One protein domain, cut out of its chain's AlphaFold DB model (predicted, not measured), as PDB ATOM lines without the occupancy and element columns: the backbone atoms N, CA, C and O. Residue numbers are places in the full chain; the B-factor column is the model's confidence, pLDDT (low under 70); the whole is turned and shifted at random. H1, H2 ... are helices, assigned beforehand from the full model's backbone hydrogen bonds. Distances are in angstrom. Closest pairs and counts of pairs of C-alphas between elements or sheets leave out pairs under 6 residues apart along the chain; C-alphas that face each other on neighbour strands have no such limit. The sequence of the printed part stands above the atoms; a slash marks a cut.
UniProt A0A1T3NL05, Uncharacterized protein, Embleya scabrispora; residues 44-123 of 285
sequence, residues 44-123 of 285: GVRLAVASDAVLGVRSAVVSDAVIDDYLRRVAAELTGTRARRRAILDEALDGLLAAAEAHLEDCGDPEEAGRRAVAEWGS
ATOM      1  N   GLY A  44      18.618  26.389 -14.573       39.44
ATOM      2  CA  GLY A  44      19.846  26.848 -13.896       39.44
ATOM      3  C   GLY A  44      19.820  26.566 -12.391       39.44
ATOM      4  O   GLY A  44      20.798  26.076 -11.830       39.44
ATOM      5  N   VAL A  45      18.652  26.757 -11.767       44.59
ATOM      6  CA  VAL A  45      18.387  26.329 -10.389       44.59
ATOM      7  C   VAL A  45      18.391  24.806 -10.280       44.59
ATOM      8  O   VAL A  45      18.911  24.319  -9.299       44.59
ATOM      9  N   ARG A  46      17.935  24.009 -11.263       38.75
ATOM     10  CA  ARG A  46      18.077  22.536 -11.189       38.75
ATOM     11  C   ARG A  46      19.503  22.047 -11.315       38.75
ATOM     12  O   ARG A  46      19.768  20.984 -10.788       38.75
ATOM     13  N   LEU A  47      20.410  22.754 -11.985       42.97
ATOM     14  CA  LEU A  47      21.823  22.364 -11.998       42.97
ATOM     15  C   LEU A  47      22.503  22.693 -10.663       42.97
ATOM     16  O   LEU A  47      23.261  21.866 -10.168       42.97
ATOM     17  N   ALA A  48      22.162  23.825 -10.036       51.00
ATOM     18  CA  ALA A  48      22.601  24.153  -8.678       51.00
ATOM     19  C   ALA A  48      21.943  23.253  -7.616       51.00
ATOM     20  O   ALA A  48      22.643  22.709  -6.785       51.00
ATOM     21  N   VAL A  49      20.636  22.990  -7.704       53.44
ATOM     22  CA  VAL A  49      19.865  22.100  -6.814       53.44
ATOM     23  C   VAL A  49      20.203  20.634  -7.052       53.44
ATOM     24  O   VAL A  49      20.201  19.867  -6.106       53.44
ATOM     25  N   ALA A  50      20.523  20.205  -8.275       51.19
ATOM     26  CA  ALA A  50      21.057  18.864  -8.507       51.19
ATOM     27  C   ALA A  50      22.497  18.765  -8.010       51.19
ATOM     28  O   ALA A  50      22.865  17.712  -7.515       51.19
ATOM     29  N   SER A  51      23.298  19.831  -8.088       53.47
ATOM     30  CA  SER A  51      24.625  19.849  -7.472       53.47
ATOM     31  C   SER A  51      24.522  19.840  -5.946       53.47
ATOM     32  O   SER A  51      25.206  19.037  -5.337       53.47
ATOM     33  N   ASP A  52      23.623  20.613  -5.335       57.69
ATOM     34  CA  ASP A  52      23.363  20.633  -3.888       57.69
ATOM     35  C   ASP A  52      22.681  19.356  -3.401       57.69
ATOM     36  O   ASP A  52      22.980  18.885  -2.315       57.69
ATOM     37  N   ALA A  53      21.809  18.736  -4.197       65.62
ATOM     38  CA  ALA A  53      21.207  17.450  -3.861       65.62
ATOM     39  C   ALA A  53      22.202  16.302  -4.052       65.62
ATOM     40  O   ALA A  53      22.224  15.382  -3.249       65.62
ATOM     41  N   VAL A  54      23.052  16.334  -5.083       61.44
ATOM     42  CA  VAL A  54      24.106  15.325  -5.279       61.44
ATOM     43  C   VAL A  54      25.223  15.503  -4.253       61.44
ATOM     44  O   VAL A  54      25.739  14.500  -3.769       61.44
ATOM     45  N   LEU A  55      25.577  16.737  -3.886       61.16
ATOM     46  CA  LEU A  55      26.493  17.038  -2.785       61.16
ATOM     47  C   LEU A  55      25.854  16.654  -1.453       61.16
ATOM     48  O   LEU A  55      26.472  15.918  -0.707       61.16
ATOM     49  N   GLY A  56      24.597  17.010  -1.204       61.91
ATOM     50  CA  GLY A  56      23.853  16.626  -0.004       61.91
ATOM     51  C   GLY A  56      23.730  15.112   0.157       61.91
ATOM     52  O   GLY A  56      24.022  14.584   1.223       61.91
ATOM     53  N   VAL A  57      23.399  14.382  -0.914       70.38
ATOM     54  CA  VAL A  57      23.353  12.911  -0.913       70.38
ATOM     55  C   VAL A  57      24.746  12.319  -0.725       70.38
ATOM     56  O   VAL A  57      24.903  11.383   0.049       70.38
ATOM     57  N   ARG A  58      25.775  12.838  -1.403       58.81
ATOM     58  CA  ARG A  58      27.149  12.339  -1.228       58.81
ATOM     59  C   ARG A  58      27.665  12.585   0.177       58.81
ATOM     60  O   ARG A  58      28.268  11.691   0.750       58.81
ATOM     61  N   SER A  59      27.418  13.762   0.722       59.50
ATOM     62  CA  SER A  59      27.876  14.133   2.045       59.50
ATOM     63  C   SER A  59      27.096  13.386   3.133       59.50
ATOM     64  O   SER A  59      27.715  12.907   4.079       59.50
ATOM     65  N   ALA A  60      25.791  13.149   2.952       70.25
ATOM     66  CA  ALA A  60      25.030  12.220   3.793       70.25
ATOM     67  C   ALA A  60      25.631  10.801   3.747       70.25
ATOM     68  O   ALA A  60      25.937  10.233   4.787       70.25
ATOM     69  N   VAL A  61      25.931  10.275   2.553       70.69
ATOM     70  CA  VAL A  61      26.543   8.941   2.378       70.69
ATOM     71  C   VAL A  61      27.950   8.842   2.989       70.69
ATOM     72  O   VAL A  61      28.349   7.776   3.458       70.69
ATOM     73  N   VAL A  62      28.739   9.920   2.978       66.88
ATOM     74  CA  VAL A  62      30.082   9.928   3.583       66.88
ATOM     75  C   VAL A  62      30.008  10.043   5.108       66.88
ATOM     76  O   VAL A  62      30.737   9.325   5.794       66.88
ATOM     77  N   SER A  63      29.106  10.874   5.640       75.88
ATOM     78  CA  SER A  63      28.796  10.906   7.077       75.88
ATOM     79  C   SER A  63      28.356   9.521   7.569       75.88
ATOM     80  O   SER A  63      28.918   8.999   8.539       75.88
ATOM     81  N   ASP A  64      27.477   8.856   6.808       85.25
ATOM     82  CA  ASP A  64      27.041   7.482   7.067       85.25
ATOM     83  C   ASP A  64      28.230   6.512   7.112       85.25
ATOM     84  O   ASP A  64      28.306   5.672   8.004       85.25
ATOM     85  N   ALA A  65      29.216   6.645   6.216       91.25
ATOM     86  CA  ALA A  65      30.385   5.763   6.196       91.25
ATOM     87  C   ALA A  65      31.289   5.912   7.437       91.25
ATOM     88  O   ALA A  65      31.826   4.909   7.927       91.25
ATOM     89  N   VAL A  66      31.468   7.137   7.952       94.88
ATOM     90  CA  VAL A  66      32.249   7.406   9.178       94.88
ATOM     91  C   VAL A  66      31.534   6.827  10.402       94.88
ATOM     92  O   VAL A  66      32.153   6.119  11.204       94.88
ATOM     93  N   ILE A  67      30.228   7.076  10.514       95.75
ATOM     94  CA  ILE A  67      29.383   6.569  11.601       95.75
ATOM     95  C   ILE A  67      29.295   5.034  11.550       95.75
ATOM     96  O   ILE A  67      29.458   4.370  12.576       95.75
ATOM     97  N   ASP A  68      29.142   4.442  10.366       96.25
ATOM     98  CA  ASP A  68      29.097   2.991  10.176       96.25
ATOM     99  C   ASP A  68      30.399   2.306  10.597       96.25
ATOM    100  O   ASP A  68      30.369   1.244  11.233       96.25
ATOM    101  N   ASP A  69      31.561   2.871  10.247       97.00
ATOM    102  CA  ASP A  69      32.843   2.315  10.689       97.00
ATOM    103  C   ASP A  69      32.983   2.391  12.212       97.00
ATOM    104  O   ASP A  69      33.399   1.416  12.848       97.00
ATOM    105  N   TYR A  70      32.560   3.506  12.811       97.69
ATOM    106  CA  TYR A  70      32.531   3.669  14.259       97.69
ATOM    107  C   TYR A  70      31.633   2.625  14.940       97.69
ATOM    108  O   TYR A  70      32.089   1.879  15.815       97.69
ATOM    109  N   LEU A  71      30.382   2.488  14.493       97.50
ATOM    110  CA  LEU A  71      29.423   1.525  15.033       97.50
ATOM    111  C   LEU A  71      29.876   0.080  14.822       97.50
ATOM    112  O   LEU A  71      29.639  -0.765  15.685       97.50
ATOM    113  N   ARG A  72      30.580  -0.225  13.727       97.81
ATOM    114  CA  ARG A  72      31.178  -1.549  13.499       97.81
ATOM    115  C   ARG A  72      32.238  -1.880  14.551       97.81
ATOM    116  O   ARG A  72      32.276  -3.016  15.033       97.81
ATOM    117  N   ARG A  73      33.064  -0.902  14.940       97.94
ATOM    118  CA  ARG A  73      34.061  -1.055  16.016       97.94
ATOM    119  C   ARG A  73      33.387  -1.214  17.377       97.94
ATOM    120  O   ARG A  73      33.686  -2.177  18.077       97.94
ATOM    121  N   VAL A  74      32.401  -0.372  17.701       97.50
ATOM    122  CA  VAL A  74      31.587  -0.523  18.923       97.50
ATOM    123  C   VAL A  74      30.947  -1.914  18.962       97.50
ATOM    124  O   VAL A  74      31.060  -2.641  19.950       97.50
ATOM    125  N   ALA A  75      30.332  -2.348  17.859       97.06
ATOM    126  CA  ALA A  75      29.686  -3.647  17.749       97.06
ATOM    127  C   ALA A  75      30.643  -4.805  18.045       97.06
ATOM    128  O   ALA A  75      30.207  -5.774  18.673       97.06
ATOM    129  N   ALA A  76      31.904  -4.730  17.610       96.31
ATOM    130  CA  ALA A  76      32.915  -5.757  17.864       96.31
ATOM    131  C   ALA A  76      33.225  -5.932  19.363       96.31
ATOM    132  O   ALA A  76      33.548  -7.040  19.792       96.31
ATOM    133  N   GLU A  77      33.050  -4.878  20.160       96.25
ATOM    134  CA  GLU A  77      33.345  -4.859  21.597       96.25
ATOM    135  C   GLU A  77      32.106  -5.049  22.496       96.25
ATOM    136  O   GLU A  77      32.207  -5.372  23.687       96.25
ATOM    137  N   LEU A  78      30.899  -4.899  21.944       95.31
ATOM    138  CA  LEU A  78      29.660  -5.108  22.692       95.31
ATOM    139  C   LEU A  78      29.450  -6.578  23.084       95.31
ATOM    140  O   LEU A  78      29.459  -7.497  22.262       95.31
ATOM    141  N   THR A  79      29.110  -6.792  24.355       91.50
ATOM    142  CA  THR A  79      28.807  -8.113  24.912       91.50
ATOM    143  C   THR A  79      27.302  -8.356  25.045       91.50
ATOM    144  O   THR A  79      26.497  -7.454  25.273       91.50
ATOM    145  N   GLY A  80      26.891  -9.624  24.952       89.94
ATOM    146  CA  GLY A  80      25.523 -10.051  25.251       89.94
ATOM    147  C   GLY A  80      24.783 -10.676  24.072       89.94
ATOM    148  O   GLY A  80      25.382 -11.201  23.140       89.94
ATOM    149  N   THR A  81      23.452 -10.700  24.163       90.62
ATOM    150  CA  THR A  81      22.602 -11.323  23.140       90.62
ATOM    151  C   THR A  81      22.557 -10.458  21.885       90.62
ATOM    152  O   THR A  81      22.622  -9.233  21.975       90.62
ATOM    153  N   ARG A  82      22.373 -11.082  20.713       92.19
ATOM    154  CA  ARG A  82      22.268 -10.371  19.427       92.19
ATOM    155  C   ARG A  82      21.199  -9.273  19.449       92.19
ATOM    156  O   ARG A  82      21.472  -8.163  19.017       92.19
ATOM    157  N   ALA A  83      20.030  -9.561  20.025       91.12
ATOM    158  CA  ALA A  83      18.944  -8.590  20.161       91.12
ATOM    159  C   ALA A  83      19.336  -7.369  21.010       91.12
ATOM    160  O   ALA A  83      19.010  -6.245  20.654       91.12
ATOM    161  N   ARG A  84      20.073  -7.569  22.114       92.75
ATOM    162  CA  ARG A  84      20.524  -6.451  22.955       92.75
ATOM    163  C   ARG A  84      21.617  -5.635  22.273       92.75
ATOM    164  O   ARG A  84      21.583  -4.422  22.397       92.75
ATOM    165  N   ARG A  85      22.557  -6.289  21.582       95.50
ATOM    166  CA  ARG A  85      23.598  -5.604  20.802       95.50
ATOM    167  C   ARG A  85      22.971  -4.716  19.732       95.50
ATOM    168  O   ARG A  85      23.319  -3.552  19.672       95.50
ATOM    169  N   ARG A  86      21.993  -5.234  18.983       95.19
ATOM    170  CA  ARG A  86      21.241  -4.453  17.994       95.19
ATOM    171  C   ARG A  86      20.570  -3.229  18.618       95.19
ATOM    172  O   ARG A  86      20.874  -2.131  18.207       95.19
ATOM    173  N   ALA A  87      19.798  -3.411  19.689       94.50
ATOM    174  CA  ALA A  87      19.140  -2.288  20.361       94.50
ATOM    175  C   ALA A  87      20.112  -1.232  20.929       94.50
ATOM    176  O   ALA A  87      19.713  -0.098  21.127       94.50
ATOM    177  N   ILE A  88      21.354  -1.605  21.262       95.50
ATOM    178  CA  ILE A  88      22.386  -0.635  21.668       95.50
ATOM    179  C   ILE A  88      22.932   0.115  20.449       95.50
ATOM    180  O   ILE A  88      23.188   1.303  20.552       95.50
ATOM    181  N   LEU A  89      23.139  -0.581  19.329       96.62
ATOM    182  CA  LEU A  89      23.636   0.031  18.100       96.62
ATOM    183  C   LEU A  89      22.600   0.956  17.465       96.62
ATOM    184  O   LEU A  89      22.996   1.999  16.978       96.62
ATOM    185  N   ASP A  90      21.316   0.592  17.512       95.12
ATOM    186  CA  ASP A  90      20.222   1.441  17.031       95.12
ATOM    187  C   ASP A  90      20.192   2.760  17.839       95.12
ATOM    188  O   ASP A  90      20.289   3.833  17.265       95.12
ATOM    189  N   GLU A  91      20.229   2.685  19.176       95.06
ATOM    190  CA  GLU A  91      20.314   3.871  20.052       95.06
ATOM    191  C   GLU A  91      21.587   4.704  19.817       95.06
ATOM    192  O   GLU A  91      21.558   5.931  19.831       95.06
ATOM    193  N   ALA A  92      22.734   4.039  19.640       96.06
ATOM    194  CA  ALA A  92      23.997   4.724  19.392       96.06
ATOM    195  C   ALA A  92      24.012   5.414  18.022       96.06
ATOM    196  O   ALA A  92      24.585   6.491  17.897       96.06
ATOM    197  N   LEU A  93      23.383   4.805  17.013       95.75
ATOM    198  CA  LEU A  93      23.193   5.406  15.700       95.75
ATOM    199  C   LEU A  93      22.328   6.660  15.813       95.75
ATOM    200  O   LEU A  93      22.764   7.712  15.363       95.75
ATOM    201  N   ASP A  94      21.168   6.565  16.464       94.38
ATOM    202  CA  ASP A  94      20.259   7.701  16.646       94.38
ATOM    203  C   ASP A  94      20.974   8.875  17.337       94.38
ATOM    204  O   ASP A  94      20.906  10.017  16.882       94.38
ATOM    205  N   GLY A  95      21.739   8.591  18.395       95.00
ATOM    206  CA  GLY A  95      22.502   9.611  19.111       95.00
ATOM    207  C   GLY A  95      23.678  10.204  18.319       95.00
ATOM    208  O   GLY A  95      23.959  11.395  18.450       95.00
ATOM    209  N   LEU A  96      24.355   9.412  17.481       96.06
ATOM    210  CA  LEU A  96      25.412   9.906  16.588       96.06
ATOM    211  C   LEU A  96      24.845  10.757  15.452       96.06
ATOM    212  O   LEU A  96      25.444  11.775  15.116       96.06
ATOM    213  N   LEU A  97      23.702  10.365  14.886       94.75
ATOM    214  CA  LEU A  97      23.010  11.137  13.855       94.75
ATOM    215  C   LEU A  97      22.540  12.483  14.410       94.75
ATOM    216  O   LEU A  97      22.798  13.504  13.783       94.75
ATOM    217  N   ALA A  98      21.955  12.503  15.611       94.88
ATOM    218  CA  ALA A  98      21.556  13.742  16.277       94.88
ATOM    219  C   ALA A  98      22.753  14.673  16.554       94.88
ATOM    220  O   ALA A  98      22.674  15.879  16.330       94.88
ATOM    221  N   ALA A  99      23.891  14.124  16.999       95.81
ATOM    222  CA  ALA A  99      25.112  14.908  17.190       95.81
ATOM    223  C   ALA A  99      25.679  15.425  15.856       95.81
ATOM    224  O   ALA A  99      26.103  16.575  15.764       95.81
ATOM    225  N   ALA A 100      25.678  14.600  14.806       95.44
ATOM    226  CA  ALA A 100      26.146  15.002  13.483       95.44
ATOM    227  C   ALA A 100      25.263  16.100  12.876       95.44
ATOM    228  O   ALA A 100      25.796  17.029  12.277       95.44
ATOM    229  N   GLU A 101      23.945  16.035  13.064       93.62
ATOM    230  CA  GLU A 101      23.010  17.087  12.653       93.62
ATOM    231  C   GLU A 101      23.334  18.420  13.344       93.62
ATOM    232  O   GLU A 101      23.458  19.437  12.668       93.62
ATOM    233  N   ALA A 102      23.602  18.405  14.653       94.94
ATOM    234  CA  ALA A 102      24.019  19.603  15.382       94.94
ATOM    235  C   ALA A 102      25.353  20.180  14.863       94.94
ATOM    236  O   ALA A 102      25.460  21.379  14.615       94.94
ATOM    237  N   HIS A 103      26.371  19.340  14.627       95.62
ATOM    238  CA  HIS A 103      27.660  19.803  14.076       95.62
ATOM    239  C   HIS A 103      27.557  20.276  12.623       95.62
ATOM    240  O   HIS A 103      28.395  21.063  12.169       95.62
ATOM    241  N   LEU A 104      26.565  19.791  11.873       94.69
ATOM    242  CA  LEU A 104      26.346  20.185  10.487       94.69
ATOM    243  C   LEU A 104      25.915  21.650  10.382       94.69
ATOM    244  O   LEU A 104      26.377  22.337   9.470       94.69
ATOM    245  N   GLU A 105      25.105  22.134  11.328       93.88
ATOM    246  CA  GLU A 105      24.713  23.548  11.409       93.88
ATOM    247  C   GLU A 105      25.935  24.476  11.547       93.88
ATOM    248  O   GLU A 105      25.961  25.556  10.953       93.88
ATOM    249  N   ASP A 106      26.978  24.024  12.251       95.38
ATOM    250  CA  ASP A 106      28.184  24.811  12.524       95.38
ATOM    251  C   ASP A 106      29.228  24.777  11.397       95.38
ATOM    252  O   ASP A 106      29.902  25.779  11.137       95.38
ATOM    253  N   CYS A 107      29.443  23.620  10.760       95.94
ATOM    254  CA  CYS A 107      30.551  23.441   9.810       95.94
ATOM    255  C   CYS A 107      30.135  23.384   8.335       95.94
ATOM    256  O   CYS A 107      30.982  23.618   7.471       95.94
ATOM    257  N   GLY A 108      28.871  23.075   8.029       92.12
ATOM    258  CA  GLY A 108      28.353  22.969   6.660       92.12
ATOM    259  C   GLY A 108      28.897  21.796   5.826       92.12
ATOM    260  O   GLY A 108      28.486  21.638   4.677       92.12
ATOM    261  N   ASP A 109      29.790  20.966   6.375       92.81
ATOM    262  CA  ASP A 109      30.324  19.758   5.736       92.81
ATOM    263  C   ASP A 109      29.887  18.503   6.515       92.81
ATOM    264  O   ASP A 109      30.381  18.268   7.618       92.81
ATOM    265  N   PRO A 110      28.996  17.661   5.960       91.69
ATOM    266  CA  PRO A 110      28.532  16.455   6.642       91.69
ATOM    267  C   PRO A 110      29.619  15.430   6.985       91.69
ATOM    268  O   PRO A 110      29.470  14.733   7.987       91.69
ATOM    269  N   GLU A 111      30.711  15.325   6.216       93.31
ATOM    270  CA  GLU A 111      31.810  14.420   6.592       93.31
ATOM    271  C   GLU A 111      32.494  14.919   7.869       93.31
ATOM    272  O   GLU A 111      32.709  14.155   8.815       93.31
ATOM    273  N   GLU A 112      32.819  16.210   7.911       95.12
ATOM    274  CA  GLU A 112      33.390  16.847   9.093       95.12
ATOM    275  C   GLU A 112      32.430  16.806  10.287       95.12
ATOM    276  O   GLU A 112      32.865  16.507  11.399       95.12
ATOM    277  N   ALA A 113      31.131  17.011  10.064       95.69
ATOM    278  CA  ALA A 113      30.110  16.891  11.097       95.69
ATOM    279  C   ALA A 113      30.068  15.477  11.702       95.69
ATOM    280  O   ALA A 113      30.091  15.326  12.925       95.69
ATOM    281  N   GLY A 114      30.113  14.432  10.865       95.12
ATOM    282  CA  GLY A 114      30.198  13.041  11.315       95.12
ATOM    283  C   GLY A 114      31.485  12.745  12.095       95.12
ATOM    284  O   GLY A 114      31.450  12.082  13.135       95.12
ATOM    285  N   ARG A 115      32.633  13.287  11.656       97.00
ATOM    286  CA  ARG A 115      33.899  13.178  12.405       97.00
ATOM    287  C   ARG A 115      33.822  13.859  13.770       97.00
ATOM    288  O   ARG A 115      34.305  13.284  14.745       97.00
ATOM    289  N   ARG A 116      33.215  15.047  13.854       97.62
ATOM    290  CA  ARG A 116      33.022  15.783  15.114       97.62
ATOM    291  C   ARG A 116      32.074  15.059  16.063       97.62
ATOM    292  O   ARG A 116      32.427  14.898  17.227       97.62
ATOM    293  N   ALA A 117      30.964  14.523  15.559       96.75
ATOM    294  CA  ALA A 117      30.031  13.710  16.341       96.75
ATOM    295  C   ALA A 117      30.713  12.472  16.948       96.75
ATOM    296  O   ALA A 117      30.605  12.206  18.145       96.75
ATOM    297  N   VAL A 118      31.491  11.741  16.144       97.94
ATOM    298  CA  VAL A 118      32.277  10.594  16.626       97.94
ATOM    299  C   VAL A 118      33.347  11.021  17.638       97.94
ATOM    300  O   VAL A 118      33.569  10.324  18.629       97.94
ATOM    301  N   ALA A 119      34.017  12.154  17.410       97.62
ATOM    302  CA  ALA A 119      35.019  12.679  18.334       97.62
ATOM    303  C   ALA A 119      34.408  13.072  19.690       97.62
ATOM    304  O   ALA A 119      35.016  12.794  20.723       97.62
ATOM    305  N   GLU A 120      33.205  13.653  19.691       97.44
ATOM    306  CA  GLU A 120      32.445  14.007  20.894       97.44
ATOM    307  C   GLU A 120      32.064  12.773  21.723       97.44
ATOM    308  O   GLU A 120      32.242  12.758  22.941       97.44
ATOM    309  N   TRP A 121      31.614  11.701  21.066       97.38
ATOM    310  CA  TRP A 121      31.299  10.427  21.726       97.38
ATOM    311  C   TRP A 121      32.536   9.719  22.296       97.38
ATOM    312  O   TRP A 121      32.436   8.895  23.211       97.38
ATOM    313  N   GLY A 122      33.718  10.034  21.769       97.50
ATOM    314  CA  GLY A 122      34.984   9.448  22.181       97.50
ATOM    315  C   GLY A 122      35.238   8.073  21.563       97.50
ATOM    316  O   GLY A 122      34.654   7.676  20.554       97.50
ATOM    317  N   SER A 123      36.176   7.322  22.144       97.06
ATOM    318  CA  SER A 123      36.643   6.074  21.528       97.06
ATOM    319  C   SER A 123      35.555   4.979  21.496       97.06
ATOM    320  O   SER A 123      34.799   4.850  22.466       97.06
TER     321      SER A 123
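Overview. This is residues 44 to 123 of the 285 residues of an uncharacterized protein of Embleya scabrispora (UniProt A0A1T3NL05). Long H1 and H2 form a splayed helical hairpin, and short H3 folds back to pack on both. Residues 44 to 54 of H1 stick out beyond this body. The printed part has 80 residues, with H1, H2 and H3 in chain order and no named strand: all helix. It is a loose rod, radius of gyration of the C-alphas 14.9 A, spanning 54 by 22 by 15 A.

Along the chain. Find C-alpha 44 at (19.846, 26.848, -13.896); from there H1 runs 49.5 A to residue 77. H2, residues 82 to 107, covers 36.1 A. H3, residues 110 to 121, ends at C-alpha 121, (31.299, 10.427, 21.726).

Arrangement. Look at Leu 71 and Leu 89, the closest C-alphas of H1 and H2, 6.7 A apart: the helices touch at a steep tilt of 42 degrees, opposite ways, with residues 67 to 75 and 85 to 96 alone. H3 touches H1 at Ser 63 and Glu 111, closest C-alphas 4.7 A, at a shallow tilt of 27 degrees, the same way. H3 touches H2 at His 103 and Ala 113, closest C-alphas 4.8 A, at a steep tilt of 59 degrees, opposite ways. Every O i to N i+4 pair is within hydrogen-bond range in H1 and H3, and 21 of 22 in H2.

Size, cuts and confidence. C-alphas 44 and 80, the farthest apart, are 54.1 A apart. The printed part has no cut, and both links are tight. Look for pLDDT under 70 at residues 44 to 56, 58 to 59 and 62.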